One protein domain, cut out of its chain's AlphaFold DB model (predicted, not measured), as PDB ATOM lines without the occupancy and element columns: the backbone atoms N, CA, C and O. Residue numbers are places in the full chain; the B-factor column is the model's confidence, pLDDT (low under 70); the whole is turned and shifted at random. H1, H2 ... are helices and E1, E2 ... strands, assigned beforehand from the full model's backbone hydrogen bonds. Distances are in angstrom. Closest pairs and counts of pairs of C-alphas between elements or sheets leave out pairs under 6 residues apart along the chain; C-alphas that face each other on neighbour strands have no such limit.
ATOM      1  N   LEU A 110     147.626  88.631 146.034       89.69
ATOM      2  CA  LEU A 110     148.994  89.021 146.391       89.69
ATOM      3  C   LEU A 110     149.078  90.482 146.850       89.69
ATOM      4  O   LEU A 110     149.760  90.761 147.834       89.69
ATOM      5  N   VAL A 111     148.360  91.396 146.191       91.19
ATOM      6  CA  VAL A 111     148.240  92.805 146.606       91.19
ATOM      7  C   VAL A 111     147.595  92.894 147.991       91.19
ATOM      8  O   VAL A 111     148.168  93.490 148.900       91.19
ATOM      9  N   ALA A 112     146.452  92.238 148.202       91.12
ATOM     10  CA  ALA A 112     145.780  92.232 149.501       91.12
ATOM     11  C   ALA A 112     146.654  91.608 150.607       91.12
ATOM     12  O   ALA A 112     146.724  92.129 151.719       91.12
ATOM     13  N   THR A 113     147.393  90.543 150.284       90.19
ATOM     14  CA  THR A 113     148.374  89.927 151.192       90.19
ATOM     15  C   THR A 113     149.475  90.914 151.554       90.19
ATOM     16  O   THR A 113     149.786  91.085 152.729       90.19
ATOM     17  N   GLY A 114     150.047  91.593 150.557       92.06
ATOM     18  CA  GLY A 114     151.050  92.628 150.773       92.06
ATOM     19  C   GLY A 114     150.525  93.750 151.664       92.06
ATOM     20  O   GLY A 114     151.206  94.127 152.608       92.06
ATOM     21  N   ALA A 115     149.291  94.216 151.459       92.69
ATOM     22  CA  ALA A 115     148.673  95.223 152.322       92.69
ATOM     23  C   ALA A 115     148.543  94.750 153.783       92.69
ATOM     24  O   ALA A 115     148.907  95.484 154.700       92.69
ATOM     25  N   VAL A 116     148.107  93.507 154.017       90.31
ATOM     26  CA  VAL A 116     148.041  92.917 155.367       90.31
ATOM     27  C   VAL A 116     149.426  92.832 156.016       90.31
ATOM     28  O   VAL A 116     149.587  93.194 157.185       90.31
ATOM     29  N   VAL A 117     150.435  92.389 155.263       90.69
ATOM     30  CA  VAL A 117     151.826  92.332 155.734       90.69
ATOM     31  C   VAL A 117     152.338  93.735 156.067       90.69
ATOM     32  O   VAL A 117     152.909  93.931 157.137       90.69
ATOM     33  N   GLY A 118     152.089  94.722 155.203       93.62
ATOM     34  CA  GLY A 118     152.479  96.118 155.409       93.62
ATOM     35  C   GLY A 118     151.830  96.743 156.639       93.62
ATOM     36  O   GLY A 118     152.509  97.383 157.438       93.62
ATOM     37  N   LEU A 119     150.539  96.492 156.856       90.56
ATOM     38  CA  LEU A 119     149.827  96.945 158.047       90.56
ATOM     39  C   LEU A 119     150.366  96.287 159.323       90.56
ATOM     40  O   LEU A 119     150.577  96.960 160.331       90.56
ATOM     41  N   THR A 120     150.622  94.978 159.279       88.69
ATOM     42  CA  THR A 120     151.212  94.240 160.407       88.69
ATOM     43  C   THR A 120     152.596  94.789 160.741       88.69
ATOM     44  O   THR A 120     152.910  95.021 161.909       88.69
ATOM     45  N   LEU A 121     153.401  95.070 159.714       92.19
ATOM     46  CA  LEU A 121     154.710  95.696 159.853       92.19
ATOM     47  C   LEU A 121     154.601  97.107 160.444       92.19
ATOM     48  O   LEU A 121     155.385  97.450 161.323       92.19
ATOM     49  N   ALA A 122     153.608  97.901 160.033       91.56
ATOM     50  CA  ALA A 122     153.359  99.221 160.605       91.56
ATOM     51  C   ALA A 122     153.009  99.140 162.100       91.56
ATOM     52  O   ALA A 122     153.549  99.896 162.903       91.56
ATOM     53  N   ILE A 123     152.159  98.193 162.504       87.31
ATOM     54  CA  ILE A 123     151.822  97.980 163.921       87.31
ATOM     55  C   ILE A 123     153.066  97.559 164.714       87.31
ATOM     56  O   ILE A 123     153.324  98.100 165.790       87.31
ATOM     57  N   LEU A 124     153.857  96.624 164.181       88.19
ATOM     58  CA  LEU A 124     155.091  96.163 164.816       88.19
ATOM     59  C   LEU A 124     156.091  97.315 164.994       88.19
ATOM     60  O   LEU A 124     156.596  97.522 166.095       88.19
ATOM     61  N   LEU A 125     156.330  98.093 163.936       91.62
ATOM     62  CA  LEU A 125     157.204  99.264 163.978       91.62
ATOM     63  C   LEU A 125     156.695 100.309 164.970       91.62
ATOM     64  O   LEU A 125     157.491 100.842 165.732       91.62
ATOM     65  N   ALA A 126     155.388 100.566 165.029       89.56
ATOM     66  CA  ALA A 126     154.814 101.518 165.980       89.56
ATOM     67  C   ALA A 126     154.980 101.068 167.441       89.56
ATOM     68  O   ALA A 126     155.147 101.903 168.327       89.56
ATOM     69  N   ASN A 127     154.971  99.758 167.701       86.44
ATOM     70  CA  ASN A 127     155.257  99.212 169.028       86.44
ATOM     71  C   ASN A 127     156.746  99.316 169.388       86.44
ATOM     72  O   ASN A 127     157.066  99.638 170.528       86.44
ATOM     73  N   ILE A 128     157.644  99.047 168.432       88.88
ATOM     74  CA  ILE A 128     159.101  99.075 168.647       88.88
ATOM     75  C   ILE A 128     159.615 100.512 168.794       88.88
ATOM     76  O   ILE A 128     160.440 100.788 169.658       88.88
ATOM     77  N   LEU A 129     159.134 101.422 167.948       90.31
ATOM     78  CA  LEU A 129     159.595 102.811 167.876       90.31
ATOM     79  C   LEU A 129     158.830 103.750 168.824       90.31
ATOM     80  O   LEU A 129     159.212 104.916 168.990       90.31
ATOM     81  N   GLY A 130     157.763 103.248 169.449       86.00
ATOM     82  CA  GLY A 130     156.944 103.991 170.395       86.00
ATOM     83  C   GLY A 130     157.745 104.456 171.615       86.00
ATOM     84  O   GLY A 130     158.541 103.716 172.187       86.00
ATOM     85  N   GLY A 131     157.509 105.693 172.042       83.25
ATOM     86  CA  GLY A 131     158.271 106.379 173.086       83.25
ATOM     87  C   GLY A 131     159.485 107.163 172.573       83.25
ATOM     88  O   GLY A 131     160.179 107.778 173.381       83.25
ATOM     89  N   SER A 132     159.749 107.162 171.262       85.81
ATOM     90  CA  SER A 132     160.778 108.011 170.651       85.81
ATOM     91  C   SER A 132     160.345 109.482 170.586       85.81
ATOM     92  O   SER A 132     159.169 109.791 170.416       85.81
ATOM     93  N   ALA A 133     161.309 110.401 170.660       84.50
ATOM     94  CA  ALA A 133     161.095 111.838 170.450       84.50
ATOM     95  C   ALA A 133     161.374 112.260 168.991       84.50
ATOM     96  O   ALA A 133     161.803 113.376 168.732       84.50
ATOM     97  N   LEU A 134     161.184 111.347 168.030       83.38
ATOM     98  CA  LEU A 134     161.515 111.572 166.615       83.38
ATOM     99  C   LEU A 134     160.306 111.966 165.749       83.38
ATOM    100  O   LEU A 134     160.494 112.310 164.588       83.38
ATOM    101  N   GLY A 135     159.090 111.932 166.298       82.56
ATOM    102  CA  GLY A 135     157.832 112.431 165.738       82.56
ATOM    103  C   GLY A 135     157.669 112.396 164.229       82.56
ATOM    104  O   GLY A 135     157.799 111.360 163.585       82.56
ATOM    105  N   ARG A 136     157.364 113.571 163.669       83.94
ATOM    106  CA  ARG A 136     157.198 113.764 162.224       83.94
ATOM    107  C   ARG A 136     158.431 113.324 161.421       83.94
ATOM    108  O   ARG A 136     158.224 112.642 160.422       83.94
ATOM    109  N   PRO A 137     159.680 113.664 161.803       89.31
ATOM    110  CA  PRO A 137     160.866 113.137 161.126       89.31
ATOM    111  C   PRO A 137     160.888 111.609 161.000       89.31
ATOM    112  O   PRO A 137     161.237 111.099 159.937       89.31
ATOM    113  N   LEU A 138     160.473 110.875 162.039       89.81
ATOM    114  CA  LEU A 138     160.380 109.414 161.998       89.81
ATOM    115  C   LEU A 138     159.321 108.943 161.003       89.81
ATOM    116  O   LEU A 138     159.606 108.088 160.165       89.81
ATOM    117  N   ASP A 139     158.121 109.526 161.074       88.81
ATOM    118  CA  ASP A 139     157.028 109.208 160.154       88.81
ATOM    119  C   ASP A 139     157.479 109.461 158.692       88.81
ATOM    120  O   ASP A 139     157.324 108.591 157.834       88.81
ATOM    121  N   PHE A 140     158.139 110.592 158.408       90.12
ATOM    122  CA  PHE A 140     158.702 110.911 157.085       90.12
ATOM    123  C   PHE A 140     159.820 109.958 156.647       90.12
ATOM    124  O   PHE A 140     159.849 109.540 155.487       90.12
ATOM    125  N   GLY A 141     160.730 109.596 157.553       92.50
ATOM    126  CA  GLY A 141     161.799 108.639 157.271       92.50
ATOM    127  C   GLY A 141     161.244 107.278 156.851       92.50
ATOM    128  O   GLY A 141     161.717 106.689 155.877       92.50
ATOM    129  N   ILE A 142     160.181 106.816 157.519       93.62
ATOM    130  CA  ILE A 142     159.484 105.570 157.176       93.62
ATOM    131  C   ILE A 142     158.783 105.683 155.818       93.62
ATOM    132  O   ILE A 142     158.871 104.744 155.025       93.62
ATOM    133  N   VAL A 143     158.146 106.821 155.503       94.81
ATOM    134  CA  VAL A 143     157.561 107.062 154.169       94.81
ATOM    135  C   VAL A 143     158.619 106.889 153.080       94.81
ATOM    136  O   VAL A 143     158.400 106.122 152.140       94.81
ATOM    137  N   LEU A 144     159.762 107.570 153.214       95.38
ATOM    138  CA  LEU A 144     160.829 107.553 152.215       95.38
ATOM    139  C   LEU A 144     161.438 106.155 152.065       95.38
ATOM    140  O   LEU A 144     161.535 105.644 150.948       95.38
ATOM    141  N   ALA A 145     161.797 105.517 153.182       95.00
ATOM    142  CA  ALA A 145     162.354 104.170 153.182       95.00
ATOM    143  C   ALA A 145     161.378 103.152 152.573       95.00
ATOM    144  O   ALA A 145     161.787 102.310 151.771       95.00
ATOM    145  N   GLY A 146     160.084 103.253 152.895       94.25
ATOM    146  CA  GLY A 146     159.048 102.397 152.329       94.25
ATOM    147  C   GLY A 146     158.865 102.613 150.825       94.25
ATOM    148  O   GLY A 146     158.848 101.636 150.080       94.25
ATOM    149  N   CYS A 147     158.842 103.856 150.336       95.25
ATOM    150  CA  CYS A 147     158.705 104.136 148.902       95.25
ATOM    151  C   CYS A 147     159.913 103.633 148.097       95.25
ATOM    152  O   CYS A 147     159.741 102.996 147.056       95.25
ATOM    153  N   LEU A 148     161.134 103.864 148.591       95.69
ATOM    154  CA  LEU A 148     162.357 103.355 147.960       95.69
ATOM    155  C   LEU A 148     162.391 101.823 147.956       95.69
ATOM    156  O   LEU A 148     162.692 101.212 146.930       95.69
ATOM    157  N   SER A 149     162.014 101.192 149.072       93.62
ATOM    158  CA  SER A 149     161.920  99.731 149.161       93.62
ATOM    159  C   SER A 149     160.860  99.178 148.211       93.62
ATOM    160  O   SER A 149     161.099  98.171 147.549       93.62
ATOM    161  N   ALA A 150     159.714  99.853 148.079       92.69
ATOM    162  CA  ALA A 150     158.660  99.456 147.157       92.69
ATOM    163  C   ALA A 150     159.120  99.511 145.695       92.69
ATOM    164  O   ALA A 150     158.889  98.558 144.950       92.69
ATOM    165  N   ALA A 151     159.820 100.580 145.302       92.31
ATOM    166  CA  ALA A 151     160.421 100.698 143.976       92.31
ATOM    167  C   ALA A 151     161.470  99.598 143.733       92.31
ATOM    168  O   ALA A 151     161.470  98.966 142.677       92.31
ATOM    169  N   GLY A 152     162.308  99.308 144.734       90.50
ATOM    170  CA  GLY A 152     163.271  98.208 144.691       90.50
ATOM    171  C   GLY A 152     162.599  96.847 144.489       90.50
ATOM    172  O   GLY A 152     162.980  96.099 143.591       90.50
ATOM    173  N   PHE A 153     161.547  96.540 145.255       90.44
ATOM    174  CA  PHE A 153     160.772  95.310 145.076       90.44
ATOM    175  C   PHE A 153     160.107  95.241 143.701       90.44
ATOM    176  O   PHE A 153     160.153  94.184 143.074       90.44
ATOM    177  N   ALA A 154     159.541  96.345 143.207       86.19
ATOM    178  CA  ALA A 154     158.934  96.410 141.880       86.19
ATOM    179  C   ALA A 154     159.957  96.188 140.748       86.19
ATOM    180  O   ALA A 154     159.622  95.583 139.730       86.19
ATOM    181  N   ALA A 155     161.210  96.614 140.936       87.31
ATOM    182  CA  ALA A 155     162.293  96.403 139.976       87.31
ATOM    183  C   ALA A 155     162.791  94.942 139.925       87.31
ATOM    184  O   ALA A 155     163.338  94.501 138.910       87.31
ATOM    185  N   ILE A 156     162.586  94.153 140.988       85.44
ATOM    186  CA  ILE A 156     162.980  92.739 141.028       85.44
ATOM    187  C   ILE A 156     161.995  91.900 140.196       85.44
ATOM    188  O   ILE A 156     160.861  91.642 140.592       85.44
ATOM    189  N   ARG A 157     162.464  91.361 139.061       65.94
ATOM    190  CA  ARG A 157     161.664  90.554 138.109       65.94
ATOM    191  C   ARG A 157     161.141  89.198 138.635       65.94
ATOM    192  O   ARG A 157     160.522  88.450 137.879       65.94
ATOM    193  N   ARG A 158     161.348  88.839 139.910       68.50
ATOM    194  CA  ARG A 158     160.779  87.611 140.505       68.50
ATOM    195  C   ARG A 158     159.312  87.826 140.898       68.50
ATOM    196  O   ARG A 158     158.990  88.290 141.986       68.50
ATOM    197  N   PHE A 159     158.446  87.391 139.989       66.19
ATOM    198  CA  PHE A 159     157.056  87.800 139.744       66.19
ATOM    199  C   PHE A 159     155.998  87.686 140.867       66.19
ATOM    200  O   PHE A 159     154.832  87.950 140.603       66.19
ATOM    201  N   ARG A 160     156.323  87.261 142.097       67.12
ATOM    202  CA  ARG A 160     155.295  87.068 143.153       67.12
ATOM    203  C   ARG A 160     155.658  87.681 144.494       67.12
ATOM    204  O   ARG A 160     154.848  88.396 145.075       67.12
ATOM    205  N   PHE A 161     156.885  87.462 144.959       73.88
ATOM    206  CA  PHE A 161     157.367  88.103 146.185       73.88
ATOM    207  C   PHE A 161     157.608  89.604 145.991       73.88
ATOM    208  O   PHE A 161     157.459  90.359 146.947       73.88
ATOM    209  N   SER A 162     157.892  90.044 144.758       85.00
ATOM    210  CA  SER A 162     157.988  91.466 144.413       85.00
ATOM    211  C   SER A 162     156.674  92.208 144.648       85.00
ATOM    212  O   SER A 162     156.690  93.271 145.251       85.00
ATOM    213  N   VAL A 163     155.531  91.636 144.247       88.31
ATOM    214  CA  VAL A 163     154.208  92.264 144.420       88.31
ATOM    215  C   VAL A 163     153.841  92.378 145.898       88.31
ATOM    216  O   VAL A 163     153.424  93.448 146.340       88.31
ATOM    217  N   ILE A 164     154.036  91.301 146.673       89.88
ATOM    218  CA  ILE A 164     153.784  91.310 148.122       89.88
ATOM    219  C   ILE A 164     154.681  92.352 148.798       89.88
ATOM    220  O   ILE A 164     154.172  93.199 149.526       89.88
ATOM    221  N   GLY A 165     155.993  92.313 148.538       91.56
ATOM    222  CA  GLY A 165     156.964  93.233 149.136       91.56
ATOM    223  C   GLY A 165     156.696  94.690 148.764       91.56
ATOM    224  O   GLY A 165     156.612  95.541 149.645       91.56
ATOM    225  N   ALA A 166     156.464  94.974 147.478       92.81
ATOM    226  CA  ALA A 166     156.157  96.319 147.002       92.81
ATOM    227  C   ALA A 166     154.873  96.862 147.637       92.81
ATOM    228  O   ALA A 166     154.860  97.984 148.140       92.81
ATOM    229  N   THR A 167     153.813  96.053 147.680       94.38
ATOM    230  CA  THR A 167     152.539  96.473 148.278       94.38
ATOM    231  C   THR A 167     152.653  96.637 149.793       94.38
ATOM    232  O   THR A 167     152.094  97.584 150.340       94.38
ATOM    233  N   ALA A 168     153.408  95.774 150.479       94.31
ATOM    234  CA  ALA A 168     153.659  95.899 151.913       94.31
ATOM    235  C   ALA A 168     154.393  97.199 152.252       94.31
ATOM    236  O   ALA A 168     153.959  97.938 153.137       94.31
ATOM    237  N   CYS A 169     155.456  97.516 151.512       96.06
ATOM    238  CA  CYS A 169     156.202  98.758 151.686       96.06
ATOM    239  C   CYS A 169     155.355  99.995 151.345       96.06
ATOM    240  O   CYS A 169     155.367 100.955 152.111       96.06
ATOM    241  N   MET A 170     154.555  99.959 150.271       95.75
ATOM    242  CA  MET A 170     153.627 101.051 149.943       95.75
ATOM    243  C   MET A 170     152.561 101.248 151.021       95.75
ATOM    244  O   MET A 170     152.275 102.378 151.404       95.75
ATOM    245  N   CYS A 171     151.983 100.163 151.538       94.88
ATOM    246  CA  CYS A 171     151.002 100.226 152.616       94.88
ATOM    247  C   CYS A 171     151.610 100.849 153.881       94.88
ATOM    248  O   CYS A 171     151.014 101.762 154.455       94.88
ATOM    249  N   LEU A 172     152.823 100.434 154.263       93.81
ATOM    250  CA  LEU A 172     153.569 101.041 155.367       93.81
ATOM    251  C   LEU A 172     153.779 102.549 155.147       93.81
ATOM    252  O   LEU A 172     153.506 103.336 156.053       93.81
ATOM    253  N   SER A 173     154.198 102.960 153.945       94.62
ATOM    254  CA  SER A 173     154.360 104.377 153.594       94.62
ATOM    255  C   SER A 173     153.048 105.155 153.678       94.62
ATOM    256  O   SER A 173     153.046 106.273 154.181       94.62
ATOM    257  N   ILE A 174     151.922 104.587 153.237       93.44
ATOM    258  CA  ILE A 174     150.607 105.239 153.341       93.44
ATOM    259  C   ILE A 174     150.219 105.436 154.810       93.44
ATOM    260  O   ILE A 174     149.807 106.533 155.188       93.44
ATOM    261  N   VAL A 175     150.384 104.411 155.651       91.19
ATOM    262  CA  VAL A 175     150.104 104.514 157.093       91.19
ATOM    263  C   VAL A 175     150.972 105.598 157.733       91.19
ATOM    264  O   VAL A 175     150.453 106.431 158.474       91.19
ATOM    265  N   ALA A 176     152.264 105.640 157.407       92.06
ATOM    266  CA  ALA A 176     153.186 106.663 157.894       92.06
ATOM    267  C   ALA A 176     152.811 108.074 157.427       92.06
ATOM    268  O   ALA A 176     152.810 109.020 158.215       92.06
ATOM    269  N   LEU A 177     152.414 108.208 156.161       91.69
ATOM    270  CA  LEU A 177     151.991 109.473 155.575       91.69
ATOM    271  C   LEU A 177     150.726 110.015 156.248       91.69
ATOM    272  O   LEU A 177     150.654 111.210 156.513       91.69
ATOM    273  N   VAL A 178     149.745 109.155 156.541       88.19
ATOM    274  CA  VAL A 178     148.545 109.537 157.303       88.19
ATOM    275  C   VAL A 178     148.911 109.856 158.755       88.19
ATOM    276  O   VAL A 178     148.415 110.829 159.322       88.19
ATOM    277  N   GLY A 179     149.810 109.065 159.342       85.25
ATOM    278  CA  GLY A 179     150.288 109.218 160.712       85.25
ATOM    279  C   GLY A 179     150.981 110.552 160.994       85.25
ATOM    280  O   GLY A 179     150.829 111.082 162.092       85.25
ATOM    281  N   LYS A 180     151.648 111.156 160.001       86.69
ATOM    282  CA  LYS A 180     152.338 112.452 160.163       86.69
ATOM    283  C   LYS A 180     151.404 113.607 160.563       86.69
ATOM    284  O   LYS A 180     151.854 114.591 161.158       86.69
ATOM    285  N   GLU A 181     150.120 113.506 160.207       89.75
ATOM    286  CA  GLU A 181     149.093 114.512 160.515       89.75
ATOM    287  C   GLU A 181     148.502 114.330 161.917       89.75
ATOM    288  O   GLU A 181     147.828 115.225 162.435       89.75
ATOM    289  N   GLN A 182     148.784 113.196 162.567       90.88
ATOM    290  CA  GLN A 182     148.270 112.862 163.890       90.88
ATOM    291  C   GLN A 182     148.552 113.956 164.937       90.88
ATOM    292  O   GLN A 182     147.600 114.343 165.616       90.88
ATOM    293  N   PRO A 183     149.771 114.534 165.057       92.81
ATOM    294  CA  PRO A 183     150.024 115.597 166.032       92.81
ATOM    295  C   PRO A 183     149.117 116.815 165.836       92.81
ATOM    296  O   PRO A 183     148.610 117.372 166.805       92.81
ATOM    297  N   SER A 184     148.862 117.210 164.584       92.81
ATOM    298  CA  SER A 184     148.013 118.369 164.288       92.81
ATOM    299  C   SER A 184     146.560 118.109 164.667       92.81
ATOM    300  O   SER A 184     145.924 118.966 165.275       92.81
ATOM    301  N   ARG A 185     146.041 116.916 164.351       93.06
ATOM    302  CA  ARG A 185     144.669 116.513 164.700       93.06
ATOM    303  C   ARG A 185     144.461 116.432 166.207       93.06
ATOM    304  O   ARG A 185     143.458 116.942 166.691       93.06
ATOM    305  N   ILE A 186     145.419 115.844 166.929       94.88
ATOM    306  CA  ILE A 186     145.412 115.793 168.396       94.88
ATOM    307  C   ILE A 186     145.303 117.208 168.961       94.88
ATOM    308  O   ILE A 186     144.395 117.482 169.736       94.88
ATOM    309  N   LEU A 187     146.203 118.114 168.570       95.38
ATOM    310  CA  LEU A 187     146.234 119.457 169.151       95.38
ATOM    311  C   LEU A 187     144.996 120.276 168.783       95.38
ATOM    312  O   LEU A 187     144.435 120.933 169.650       95.38
ATOM    313  N   THR A 188     144.543 120.203 167.530       95.62
ATOM    314  CA  THR A 188     143.362 120.952 167.068       95.62
ATOM    315  C   THR A 188     142.113 120.512 167.829       95.62
ATOM    316  O   THR A 188     141.443 121.343 168.431       95.62
ATOM    317  N   GLN A 189     141.857 119.202 167.910       95.19
ATOM    318  CA  GLN A 189     140.707 118.692 168.660       95.19
ATOM    319  C   GLN A 189     140.823 118.953 170.162       95.19
ATOM    320  O   GLN A 189     139.815 119.172 170.819       95.19
ATOM    321  N   ALA A 190     142.031 118.908 170.730       95.25
ATOM    322  CA  ALA A 190     142.219 119.207 172.144       95.25
ATOM    323  C   ALA A 190     141.846 120.660 172.470       95.25
ATOM    324  O   ALA A 190     141.129 120.882 173.438       95.25
ATOM    325  N   VAL A 191     142.261 121.616 171.629       95.44
ATOM    326  CA  VAL A 191     141.883 123.034 171.753       95.44
ATOM    327  C   VAL A 191     140.372 123.212 171.608       95.44
ATOM    328  O   VAL A 191     139.756 123.859 172.447       95.44
ATOM    329  N   GLU A 192     139.767 122.602 170.587       95.19
ATOM    330  CA  GLU A 192     138.316 122.669 170.356       95.19
ATOM    331  C   GLU A 192     137.509 122.077 171.520       95.19
ATOM    332  O   GLU A 192     136.470 122.610 171.892       95.19
ATOM    333  N   ILE A 193     137.971 120.970 172.106       94.12
ATOM    334  CA  ILE A 193     137.300 120.326 173.242       94.12
ATOM    335  C   ILE A 193     137.501 121.118 174.539       94.12
ATOM    336  O   ILE A 193     136.605 121.106 175.381       94.12
ATOM    337  N   ALA A 194     138.661 121.755 174.718       93.44
ATOM    338  CA  ALA A 194     138.963 122.562 175.896       93.44
ATOM    339  C   ALA A 194     138.185 123.885 175.926       93.44
ATOM    340  O   ALA A 194     137.954 124.403 177.012       93.44
ATOM    341  N   ASP A 195     137.779 124.418 174.768       93.88
ATOM    342  CA  ASP A 195     136.908 125.600 174.656       93.88
ATOM    343  C   ASP A 195     137.407 126.803 175.486       93.88
ATOM    344  O   ASP A 195     136.704 127.390 176.304       93.88
ATOM    345  N   GLY A 196     138.697 127.121 175.335       92.69
ATOM    346  CA  GLY A 196     139.357 128.227 176.042       92.69
ATOM    347  C   GLY A 196     139.811 127.922 177.476       92.69
ATOM    348  O   GLY A 196     140.599 128.690 178.024       92.69
ATOM    349  N   GLN A 197     139.397 126.799 178.068       94.25
ATOM    350  CA  GLN A 197     139.857 126.383 179.396       94.25
ATOM    351  C   GLN A 197     141.319 125.900 179.376       94.25
ATOM    352  O   GLN A 197     141.782 125.383 178.355       94.25
ATOM    353  N   PRO A 198     142.072 126.003 180.491       94.62
ATOM    354  CA  PRO A 198     143.406 125.423 180.584       94.62
ATOM    355  C   PRO A 198     143.364 123.902 180.406       94.62
ATOM    356  O   PRO A 198     142.599 123.204 181.072       94.62
ATOM    357  N   TRP A 199     144.220 123.359 179.547       95.06
ATOM    358  CA  TRP A 199     144.217 121.936 179.213       95.06
ATOM    359  C   TRP A 199     145.630 121.385 179.071       95.06
ATOM    360  O   TRP A 199     146.606 122.124 178.965       95.06
ATOM    361  N   CYS A 200     145.756 120.064 179.106       94.88
ATOM    362  CA  CYS A 200     147.010 119.388 178.811       94.88
ATOM    363  C   CYS A 200     146.782 117.956 178.326       94.88
ATOM    364  O   CYS A 200     145.679 117.402 178.400       94.88
ATOM    365  N   LEU A 201     147.850 117.356 177.805       94.19
ATOM    366  CA  LEU A 201     147.877 115.960 177.393       94.19
ATOM    367  C   LEU A 201     148.710 115.140 178.374       94.19
ATOM    368  O   LEU A 201     149.850 115.491 178.672       94.19
ATOM    369  N   ALA A 202     148.158 114.016 178.819       90.88
ATOM    370  CA  ALA A 202     148.834 113.075 179.702       90.88
ATOM    371  C   ALA A 202     148.950 111.694 179.048       90.88
ATOM    372  O   ALA A 202     148.000 111.175 178.452       90.88
ATOM    373  N   THR A 203     150.118 111.079 179.192       88.69
ATOM    374  CA  THR A 203     150.362 109.665 178.886       88.69
ATOM    375  C   THR A 203     150.080 108.810 180.129       88.69
ATOM    376  O   THR A 203     149.554 109.288 181.137       88.69
ATOM    377  N   ASN A 204     150.366 107.511 180.077       82.69
ATOM    378  CA  ASN A 204     150.321 106.664 181.273       82.69
ATOM    379  C   ASN A 204     151.387 107.129 182.292       82.69
ATOM    380  O   ASN A 204     152.505 107.418 181.889       82.69
ATOM    381  N   HIS A 205     151.086 107.135 183.599       78.25
ATOM    382  CA  HIS A 205     152.025 107.511 184.680       78.25
ATOM    383  C   HIS A 205     153.388 106.782 184.661       78.25
ATOM    384  O   HIS A 205     154.339 107.248 185.274       78.25
ATOM    385  N   ARG A 206     153.501 105.621 183.994       77.38
ATOM    386  CA  ARG A 206     154.778 104.892 183.819       77.38
ATOM    387  C   ARG A 206     155.601 105.361 182.621       77.38
ATOM    388  O   ARG A 206     156.677 104.824 182.359       77.38
ATOM    389  N   GLU A 207     155.052 106.253 181.815       79.12
ATOM    390  CA  GLU A 207     155.679 106.781 180.614       79.12
ATOM    391  C   GLU A 207     156.242 108.169 180.899       79.12
ATOM    392  O   GLU A 207     155.816 108.854 181.825       79.12
ATOM    393  N   LYS A 208     157.233 108.582 180.103       82.06
ATOM    394  CA  LYS A 208     157.762 109.941 180.203       82.06
ATOM    395  C   LYS A 208     156.635 110.936 179.932       82.06
ATOM    396  O   LYS A 208     155.837 110.725 179.011       82.06
ATOM    397  N   ALA A 209     156.617 112.014 180.712       85.75
ATOM    398  CA  ALA A 209     155.751 113.151 180.455       85.75
ATOM    399  C   ALA A 209     155.984 113.690 179.035       85.75
ATOM    400  O   ALA A 209     157.068 113.544 178.450       85.75
ATOM    401  N   LEU A 210     154.942 114.291 178.470       90.19
ATOM    402  CA  LEU A 210     155.043 114.963 177.184       90.19
ATOM    403  C   LEU A 210     155.770 116.288 177.378       90.19
ATOM    404  O   LEU A 210     155.321 117.129 178.148       90.19
ATOM    405  N   SER A 211     156.875 116.458 176.666       90.12
ATOM    406  CA  SER A 211     157.683 117.675 176.643       90.12
ATOM    407  C   SER A 211     157.785 118.285 175.246       90.12
ATOM    408  O   SER A 211     158.089 119.466 175.126       90.12
ATOM    409  N   SER A 212     157.524 117.507 174.188       92.12
ATOM    410  CA  SER A 212     157.631 117.961 172.798       92.12
ATOM    411  C   SER A 212     156.531 117.384 171.912       92.12
ATOM    412  O   SER A 212     156.096 116.235 172.064       92.12
ATOM    413  N   ILE A 213     156.130 118.161 170.902       92.25
ATOM    414  CA  ILE A 213     155.196 117.731 169.855       92.25
ATOM    415  C   ILE A 213     155.711 116.505 169.086       92.25
ATOM    416  O   ILE A 213     154.918 115.717 168.562       92.25
ATOM    417  N   ALA A 214     157.030 116.287 169.056       90.56
ATOM    418  CA  ALA A 214     157.629 115.124 168.418       90.56
ATOM    419  C   ALA A 214     157.208 113.795 169.081       90.56
ATOM    420  O   ALA A 214     157.237 112.745 168.448       90.56
ATOM    421  N   GLN A 215     156.730 113.802 170.324       91.12
ATOM    422  CA  GLN A 215     156.242 112.582 170.978       91.12
ATOM    423  C   GLN A 215     154.834 112.162 170.511       91.12
ATOM    424  O   GLN A 215     154.401 111.045 170.796       91.12
ATOM    425  N   LEU A 216     154.116 113.018 169.774       91.56
ATOM    426  CA  LEU A 216     152.731 112.773 169.342       91.56
ATOM    427  C   LEU A 216     152.604 112.085 167.968       91.56
ATOM    428  O   LEU A 216     151.482 111.851 167.507       91.56
ATOM    429  N   GLY A 217     153.721 111.763 167.301       90.44
ATOM    430  CA  GLY A 217     153.732 111.090 165.990       90.44
ATOM    431  C   GLY A 217     153.101 109.692 166.016       90.44
ATOM    432  O   GLY A 217     152.965 109.081 167.080       90.44
ATOM    433  N   PHE A 218     152.713 109.144 164.860       89.50
ATOM    434  CA  PHE A 218     152.087 107.813 164.831       89.50
ATOM    435  C   PHE A 218     153.061 106.726 165.289       89.50
ATOM    436  O   PHE A 218     152.686 105.911 166.132       89.50
ATOM    437  N   PHE A 219     154.303 106.729 164.805       90.88
ATOM    438  CA  PHE A 219     155.312 105.757 165.244       90.88
ATOM    439  C   PHE A 219     155.998 106.143 166.560       90.88
ATOM    440  O   PHE A 219     156.572 105.280 167.217       90.88
ATOM    441  N   SER A 220     155.906 107.409 166.973       90.44
ATOM    442  CA  SER A 220     156.525 107.914 168.207       90.44
ATOM    443  C   SER A 220     155.634 107.809 169.438       90.44
ATOM    444  O   SER A 220     156.133 107.524 170.523       90.44
ATOM    445  N   LEU A 221     154.317 107.972 169.303       89.12
ATOM    446  CA  LEU A 221     153.402 107.858 170.434       89.12
ATOM    447  C   LEU A 221     153.372 106.411 170.929       89.12
ATOM    448  O   LEU A 221     153.027 105.498 170.171       89.12
ATOM    449  N   LYS A 222     153.691 106.197 172.206       84.88
ATOM    450  CA  LYS A 222     153.798 104.857 172.781       84.88
ATOM    451  C   LYS A 222     152.462 104.112 172.745       84.88
ATOM    452  O   LYS A 222     151.411 104.616 173.138       84.88
ATOM    453  N   LYS A 223     152.507 102.873 172.256       80.25
ATOM    454  CA  LYS A 223     151.340 101.993 172.152       80.25
ATOM    455  C   LYS A 223     151.193 101.187 173.443       80.25
ATOM    456  O   LYS A 223     151.691 100.076 173.573       80.25
ATOM    457  N   GLY A 224     150.549 101.775 174.447       63.31
ATOM    458  CA  GLY A 224     150.151 101.062 175.666       63.31
ATOM    459  C   GLY A 224     149.277  99.825 175.391       63.31
ATOM    460  O   GLY A 224     148.284  99.904 174.679       63.31
ATOM    461  N   TYR A 225     149.610  98.676 175.986       60.88
ATOM    462  CA  TYR A 225     148.821  97.438 175.844       60.88
ATOM    463  C   TYR A 225     147.474  97.500 176.579       60.88
ATOM    464  O   TYR A 225     146.448  97.054 176.073       60.88
ATOM    465  N   ARG A 226     147.497  98.026 177.809       58.97
ATOM    466  CA  ARG A 226     146.368  98.084 178.750       58.97
ATOM    467  C   ARG A 226     146.244  99.467 179.390       58.97
ATOM    468  O   ARG A 226     145.878  99.571 180.552       58.97
ATOM    469  N   SER A 227     146.538 100.544 178.663       59.97
ATOM    470  CA  SER A 227     146.208 101.918 179.089       59.97
ATOM    471  C   SER A 227     145.877 102.795 177.883       59.97
ATOM    472  O   SER A 227     146.414 102.525 176.806       59.97
ATOM    473  N   PRO A 228     145.041 103.841 178.032       63.66
ATOM    474  CA  PRO A 228     144.936 104.870 177.002       63.66
ATOM    475  C   PRO A 228     146.333 105.423 176.688       63.66
ATOM    476  O   PRO A 228     147.142 105.640 177.591       63.66
ATOM    477  N   HIS A 229     146.632 105.585 175.398       78.88
ATOM    478  CA  HIS A 229     147.942 106.047 174.919       78.88
ATOM    479  C   HIS A 229     148.182 107.525 175.224       78.88
ATOM    480  O   HIS A 229     149.314 107.967 175.375       78.88
ATOM    481  N   LEU A 230     147.092 108.285 175.247       89.25
ATOM    482  CA  LEU A 230     147.082 109.723 175.397       89.25
ATOM    483  C   LEU A 230     145.698 110.130 175.889       89.25
ATOM    484  O   LEU A 230     144.683 109.676 175.350       89.25
ATOM    485  N   THR A 231     145.671 110.976 176.904       90.75
ATOM    486  CA  THR A 231     144.457 111.464 177.548       90.75
ATOM    487  C   THR A 231     144.455 112.983 177.510       90.75
ATOM    488  O   THR A 231     145.483 113.600 177.776       90.75
ATOM    489  N   LEU A 232     143.307 113.570 177.188       93.44
ATOM    490  CA  LEU A 232     143.054 114.998 177.297       93.44
ATOM    491  C   LEU A 232     142.500 115.319 178.682       93.44
ATOM    492  O   LEU A 232     141.507 114.722 179.115       93.44
ATOM    493  N   MET A 233     143.133 116.280 179.340       92.25
ATOM    494  CA  MET A 233     142.698 116.836 180.612       92.25
ATOM    495  C   MET A 233     142.385 118.311 180.456       92.25
ATOM    496  O   MET A 233     143.121 119.024 179.779       92.25
ATOM    497  N   VAL A 234     141.319 118.750 181.111       92.94
ATOM    498  CA  VAL A 234     140.908 120.151 181.184       92.94
ATOM    499  C   VAL A 234     140.775 120.516 182.655       92.94
ATOM    500  O   VAL A 234     140.281 119.711 183.450       92.94
ATOM    501  N   ARG A 235     141.261 121.696 183.027       89.00
ATOM    502  CA  ARG A 235     141.052 122.288 184.345       89.00
ATOM    503  C   ARG A 235     139.794 123.144 184.277       89.00
ATOM    504  O   ARG A 235     139.730 124.054 183.463       89.00
ATOM    505  N   ASP A 236     138.826 122.818 185.119       84.25
ATOM    506  CA  ASP A 236     137.518 123.463 185.210       84.25
ATOM    507  C   ASP A 236     137.240 123.742 186.691       84.25
ATOM    508  O   ASP A 236     137.276 122.804 187.491       84.25
ATOM    509  N   ASP A 237     137.058 125.014 187.061       79.25
ATOM    510  CA  ASP A 237     136.905 125.476 188.453       79.25
ATOM    511  C   ASP A 237     137.934 124.844 189.413       79.25
ATOM    512  O   ASP A 237     137.599 124.165 190.382       79.25
ATOM    513  N   ASP A 238     139.216 124.997 189.076       76.06
ATOM    514  CA  ASP A 238     140.377 124.421 189.774       76.06
ATOM    515  C   ASP A 238     140.509 122.898 189.792       76.06
ATOM    516  O   ASP A 238     141.562 122.378 190.163       76.06
ATOM    517  N   MET A 239     139.521 122.167 189.288       80.31
ATOM    518  CA  MET A 239     139.545 120.714 189.250       80.31
ATOM    519  C   MET A 239     140.008 120.202 187.891       80.31
ATOM    520  O   MET A 239     139.451 120.524 186.843       80.31
ATOM    521  N   VAL A 240     141.008 119.322 187.900       84.31
ATOM    522  CA  VAL A 240     141.433 118.621 186.685       84.31
ATOM    523  C   VAL A 240     140.463 117.492 186.382       84.31
ATOM    524  O   VAL A 240     140.264 116.579 187.186       84.31
ATOM    525  N   ARG A 241     139.890 117.514 185.183       86.12
ATOM    526  CA  ARG A 241     138.986 116.479 184.687       86.12
ATOM    527  C   ARG A 241     139.557 115.845 183.434       86.12
ATOM    528  O   ARG A 241     140.089 116.515 182.552       86.12
ATOM    529  N   ILE A 242     139.417 114.529 183.337       86.12
ATOM    530  CA  ILE A 242     139.705 113.802 182.104       86.12
ATOM    531  C   ILE A 242     138.516 113.983 181.163       86.12
ATOM    532  O   ILE A 242     137.413 113.545 181.484       86.12
ATOM    533  N   VAL A 243     138.750 114.579 179.995       87.44
ATOM    534  CA  VAL A 243     137.686 114.894 179.027       87.44
ATOM    535  C   VAL A 243     137.645 113.900 177.870       87.44
ATOM    536  O   VAL A 243     136.594 113.701 177.266       87.44
ATOM    537  N   GLY A 244     138.751 113.215 177.565       88.75
ATOM    538  CA  GLY A 244     138.731 112.163 176.553       88.75
ATOM    539  C   GLY A 244     140.042 111.414 176.375       88.75
ATOM    540  O   GLY A 244     141.107 111.877 176.771       88.75
ATOM    541  N   ASN A 245     139.965 110.249 175.734       88.31
ATOM    542  CA  ASN A 245     141.129 109.435 175.372       88.31
ATOM    543  C   ASN A 245     141.336 109.459 173.857       88.31
ATOM    544  O   ASN A 245     140.378 109.276 173.103       88.31
ATOM    545  N   TRP A 246     142.576 109.636 173.402       88.50
ATOM    546  CA  TRP A 246     142.896 109.612 171.977       88.50
ATOM    547  C   TRP A 246     142.730 108.205 171.403       88.50
ATOM    548  O   TRP A 246     143.342 107.240 171.872       88.50
ATOM    549  N   SER A 247     141.946 108.090 170.337       84.19
ATOM    550  CA  SER A 247     141.830 106.863 169.564       84.19
ATOM    551  C   SER A 247     142.708 106.938 168.324       84.19
ATOM    552  O   SER A 247     142.380 107.629 167.367       84.19
ATOM    553  N   ILE A 248     143.783 106.146 168.286       80.50
ATOM    554  CA  ILE A 248     144.631 106.030 167.085       80.50
ATOM    555  C   ILE A 248     143.820 105.509 165.889       80.50
ATOM    556  O   ILE A 248     144.063 105.914 164.758       80.50
ATOM    557  N   ARG A 249     142.838 104.628 166.124       76.44
ATOM    558  CA  ARG A 249     142.012 104.064 165.045       76.44
ATOM    559  C   ARG A 249     141.059 105.097 164.452       76.44
ATOM    560  O   ARG A 249     140.966 105.196 163.237       76.44
ATOM    561  N   LYS A 250     140.353 105.844 165.306       79.25
ATOM    562  CA  LYS A 250     139.379 106.848 164.857       79.25
ATOM    563  C   LYS A 250     140.006 108.202 164.528       79.25
ATOM    564  O   LYS A 250     139.365 109.011 163.876       79.25
ATOM    565  N   GLN A 251     141.250 108.426 164.956       84.00
ATOM    566  CA  GLN A 251     141.946 109.708 164.849       84.00
ATOM    567  C   GLN A 251     141.153 110.849 165.515       84.00
ATOM    568  O   GLN A 251     141.089 111.962 164.994       84.00
ATOM    569  N   GLU A 252     140.550 110.553 166.672       88.56
ATOM    570  CA  GLU A 252     139.758 111.504 167.459       88.56
ATOM    571  C   GLU A 252     139.830 111.230 168.971       88.56
ATOM    572  O   GLU A 252     140.142 110.109 169.398       88.56
ATOM    573  N   PHE A 253     139.496 112.235 169.788       88.75
ATOM    574  CA  PHE A 253     139.270 112.054 171.225       88.75
ATOM    575  C   PHE A 253     137.887 111.469 171.520       88.75
ATOM    576  O   PHE A 253     136.855 112.006 171.129       88.75
ATOM    577  N   TYR A 254     137.859 110.391 172.301       85.12
ATOM    578  CA  TYR A 254     136.627 109.760 172.757       85.12
ATOM    579  C   TYR A 254     136.323 110.130 174.214       85.12
ATOM    580  O   TYR A 254     137.093 109.777 175.110       85.12
ATOM    581  N   ARG A 255     135.185 110.803 174.451       78.69
ATOM    582  CA  ARG A 255     134.823 111.389 175.759       78.69
ATOM    583  C   ARG A 255     134.419 110.378 176.848       78.69
ATOM    584  O   ARG A 255     134.585 110.648 178.026       78.69
ATOM    585  N   ASN A 256     133.974 109.174 176.474       64.38
ATOM    586  CA  ASN A 256     133.386 108.190 177.406       64.38
ATOM    587  C   ASN A 256     134.281 106.966 177.689       64.38
ATOM    588  O   ASN A 256     133.787 105.847 177.857       64.38
ATOM    589  N   GLY A 257     135.606 107.117 177.668       58.25
ATOM    590  CA  GLY A 257     136.510 106.003 177.969       58.25
ATOM    591  C   GLY A 257     136.758 105.849 179.471       58.25
ATOM    592  O   GLY A 257     137.148 106.816 180.116       58.25
ATOM    593  N   ARG A 258     136.593 104.634 180.025       54.78
ATOM    594  CA  ARG A 258     137.008 104.336 181.410       54.78
ATOM    595  C   ARG A 258     138.490 104.665 181.604       54.78
ATOM    596  O   ARG A 258     139.324 104.341 180.760       54.78
ATOM    597  N   HIS A 259     138.788 105.284 182.739       59.44
ATOM    598  CA  HIS A 259     140.116 105.755 183.102       59.44
ATOM    599  C   HIS A 259     141.007 104.568 183.502       59.44
ATOM    600  O   HIS A 259     140.698 103.838 184.442       59.44
ATOM    601  N   GLY A 260     142.088 104.338 182.752       59.50
ATOM    602  CA  GLY A 260     143.191 103.483 183.202       59.50
ATOM    603  C   GLY A 260     144.109 104.228 184.167       59.50
ATOM    604  O   GLY A 260     143.789 105.331 184.600       59.50
ATOM    605  N   ASN A 261     145.284 103.666 184.461       67.19
ATOM    606  CA  ASN A 261     146.303 104.390 185.226       67.19
ATOM    607  C   ASN A 261     146.917 105.512 184.367       67.19
ATOM    608  O   ASN A 261     147.941 105.323 183.703       67.19
ATOM    609  N   ILE A 262     146.250 106.657 184.347       77.88
ATOM    610  CA  ILE A 262     146.621 107.843 183.579       77.88
ATOM    611  C   ILE A 262     147.557 108.702 184.436       77.88
ATOM    612  O   ILE A 262     147.391 108.763 185.655       77.88
ATOM    613  N   GLY A 263     148.558 109.306 183.793       85.25
ATOM    614  CA  GLY A 263     149.441 110.294 184.409       85.25
ATOM    615  C   GLY A 263     148.690 111.558 184.831       85.25
ATOM    616  O   GLY A 263     147.469 111.611 184.754       85.25
ATOM    617  N   SER A 264     149.407 112.605 185.216       88.69
ATOM    618  CA  SER A 264     148.865 113.967 185.219       88.69
ATOM    619  C   SER A 264     149.852 114.916 184.547       88.69
ATOM    620  O   SER A 264     150.992 114.541 184.271       88.69
ATOM    621  N   CYS A 265     149.404 116.126 184.246       91.69
ATOM    622  CA  CYS A 265     150.182 117.174 183.595       91.69
ATOM    623  C   CYS A 265     149.799 118.544 184.162       91.69
ATOM    624  O   CYS A 265     148.886 118.637 184.983       91.69
ATOM    625  N   PHE A 266     150.512 119.595 183.752       93.00
ATOM    626  CA  PHE A 266     150.169 120.980 184.068       93.00
ATOM    627  C   PHE A 266     149.239 121.569 182.988       93.00
ATOM    628  O   PHE A 266     149.694 121.781 181.859       93.00
ATOM    629  N   PRO A 267     147.948 121.819 183.290       92.88
ATOM    630  CA  PRO A 267     147.010 122.405 182.339       92.88
ATOM    631  C   PRO A 267     147.344 123.869 182.061       92.88
ATOM    632  O   PRO A 267     147.557 124.645 182.992       92.88
ATOM    633  N   ARG A 268     147.353 124.255 180.783       93.56
ATOM    634  CA  ARG A 268     147.625 125.623 180.329       93.56
ATOM    635  C   ARG A 268     146.688 126.004 179.190       93.56
ATOM    636  O   ARG A 268     146.280 125.146 178.413       93.56
ATOM    637  N   THR A 269     146.365 127.283 179.060       93.56
ATOM    638  CA  THR A 269     145.586 127.787 177.916       93.56
ATOM    639  C   THR A 269     146.412 127.768 176.624       93.56
ATOM    640  O   THR A 269     145.887 127.468 175.555       93.56
ATOM    641  N   ASP A 270     147.725 127.984 176.730       94.19
ATOM    642  CA  ASP A 270     148.704 127.997 175.635       94.19
ATOM    643  C   ASP A 270     149.430 126.648 175.433       94.19
ATOM    644  O   ASP A 270     150.487 126.591 174.805       94.19
ATOM    645  N   PHE A 271     148.883 125.538 175.951       95.06
ATOM    646  CA  PHE A 271     149.573 124.239 175.990       95.06
ATOM    647  C   PHE A 271     150.071 123.759 174.616       95.06
ATOM    648  O   PHE A 271     151.179 123.234 174.509       95.06
ATOM    649  N   ALA A 272     149.281 123.946 173.552       94.56
ATOM    650  CA  ALA A 272     149.685 123.550 172.201       94.56
ATOM    651  C   ALA A 272     150.943 124.289 171.725       94.56
ATOM    652  O   ALA A 272     151.805 123.672 171.098       94.56
ATOM    653  N   ASP A 273     151.051 125.582 172.021       94.75
ATOM    654  CA  ASP A 273     152.203 126.390 171.632       94.75
ATOM    655  C   ASP A 273     153.407 126.066 172.508       94.75
ATOM    656  O   ASP A 273     154.480 125.790 171.973       94.75
ATOM    657  N   ALA A 274     153.202 125.935 173.820       93.44
ATOM    658  CA  ALA A 274     154.237 125.495 174.749       93.44
ATOM    659  C   ALA A 274     154.841 124.132 174.351       93.44
ATOM    660  O   ALA A 274     156.052 123.939 174.438       93.44
ATOM    661  N   LEU A 275     154.024 123.198 173.848       93.31
ATOM    662  CA  LEU A 275     154.483 121.889 173.375       93.31
ATOM    663  C   LEU A 275     155.248 121.968 172.042       93.31
ATOM    664  O   LEU A 275     156.132 121.147 171.788       93.31
ATOM    665  N   ARG A 276     154.915 122.932 171.174       92.50
ATOM    666  CA  ARG A 276     155.630 123.178 169.908       92.50
ATOM    667  C   ARG A 276     156.990 123.824 170.136       92.50
ATOM    668  O   ARG A 276     157.922 123.508 169.407       92.50
ATOM    669  N   THR A 277     157.088 124.716 171.118       93.56
ATOM    670  CA  THR A 277     158.332 125.409 171.476       93.56
ATOM    671  C   THR A 277     159.164 124.649 172.508       93.56
ATOM    672  O   THR A 277     160.221 125.134 172.892       93.56
ATOM    673  N   GLU A 278     158.695 123.482 172.961       91.50
ATOM    674  CA  GLU A 278     159.345 122.643 173.981       91.50
ATOM    675  C   GLU A 278     159.533 123.356 175.335       91.50
ATOM    676  O   GLU A 278     160.455 123.069 176.093       91.50
ATOM    677  N   ILE A 279     158.615 124.270 175.667       90.81
ATOM    678  CA  ILE A 279     158.574 125.028 176.931       90.81
ATOM    679  C   ILE A 279     157.462 124.450 177.821       90.81
ATOM    680  O   ILE A 279     156.575 125.155 178.315       90.81
ATOM    681  N   ILE A 280     157.465 123.127 177.980       89.62
ATOM    682  CA  ILE A 280     156.568 122.424 178.899       89.62
ATOM    683  C   ILE A 280     157.293 122.205 180.219       89.62
ATOM    684  O   ILE A 280     158.332 121.549 180.273       89.62
ATOM    685  N   ASP A 281     156.706 122.725 181.292       86.50
ATOM    686  CA  ASP A 281     157.165 122.442 182.642       86.50
ATOM    687  C   ASP A 281     156.682 121.046 183.054       86.50
ATOM    688  O   ASP A 281     155.536 120.855 183.458       86.50
ATOM    689  N   ILE A 282     157.563 120.058 182.895       85.62
ATOM    690  CA  ILE A 282     157.304 118.663 183.272       85.62
ATOM    691  C   ILE A 282     157.412 118.419 184.783       85.62
ATOM    692  O   ILE A 282     157.059 117.332 185.237       85.62
ATOM    693  N   GLN A 283     157.931 119.387 185.547       88.75
ATOM    694  CA  GLN A 283     158.013 119.316 187.008       88.75
ATOM    695  C   GLN A 283     156.694 119.767 187.633       88.75
ATOM    696  O   GLN A 283     156.320 119.295 188.706       88.75
TER     697      GLN A 283
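Overview. This is residues 110 to 283 of the 434 residues of an uncharacterized protein of Hwanghaeella grinnelliae (UniProt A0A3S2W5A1). The model is a rod with two parts end to end: at one end H2 and H3 form a long helical hairpin with H1 crossing H3, and at the other a small twisted sheet of four strands has H4 packed over one face. Short H5 sits between the two parts, touching H2 and H4, and H6 grazes the sheet beside edge strand E1. The printed part has 174 residues, with six named helices and four named strands in the order H1 H2 H3 H4 E1 H5 E2 E3 E4 H6; the class is mixed, helices and strands. The sheet runs E1 E2 E3 E4, antiparallel throughout. By its radius of gyration of the C-alphas, 18.2 A, the whole is compact, and it spans 66 by 32 by 27 A.

Arrangement. Start with H1, residues 110 to 129: it touches H3, residues 161 to 179, at a steep tilt of 48 degrees, the closest C-alphas being those of Gly 118 and Ala 168, 3.7 A apart. H2, residues 135 to 155, and H3 form a hairpin, opposite ways at a shallow tilt of 20 degrees; their closest C-alphas, of Ala 150 and Ala 166, are 4.0 A apart. Next comes H4, residues 182 to 194, which meets H3 only through their link. H4 is over E2, residues 231 to 236, and E3, residues 239 to 247, at a height over the sheet of 8.0 A, along the strands at 20 degrees to E2 on the local plane; this makes two layers, a helix on one face of a sheet. Look at E1, residues 199 to 202, for its antiparallel pairing with E2: N 200 and O 233 are 2.9 A apart, within hydrogen-bond range. H5, residues 213 to 216, touches H2 at residues 135 to 136 alone, with the C-alphas of Gly 135 and Ala 214 closest at 3.8 A, and touches H4 at residues 182 to 186 alone, with those of Pro 183 and Leu 216 closest at 5.1 A. E2, E3 and E4, residues 252 to 254, form a meander, each strand the antiparallel neighbour of the one before; N 234 and O 241 are 2.9 A apart, N 247 and O 252 also 2.9 A. H6, residues 271 to 276, only grazes the sheet. In H1, H2, H3, H4 and H6 every O i to N i+4 pair is within hydrogen-bond range; H5 is too short for one.

Along the chain. Find C-alpha 110 at (148.994, 89.021, 146.391); from there H1 runs 27.6 A. H2 covers 30.7 A, H3 26.6 A, H4 18.0 A and E3 24.2 A. H6 ends at C-alpha 276, (155.630, 123.178, 169.908).

Size, cuts and confidence. The C-alphas of Arg 157 and Asp 237 are the two farthest apart, 66.1 A. The printed part has no cut; the links H5 to E2 and E4 to H6 are long. Look for pLDDT under 70 at residues 157 to 160, 224 to 228 and 256 to 261.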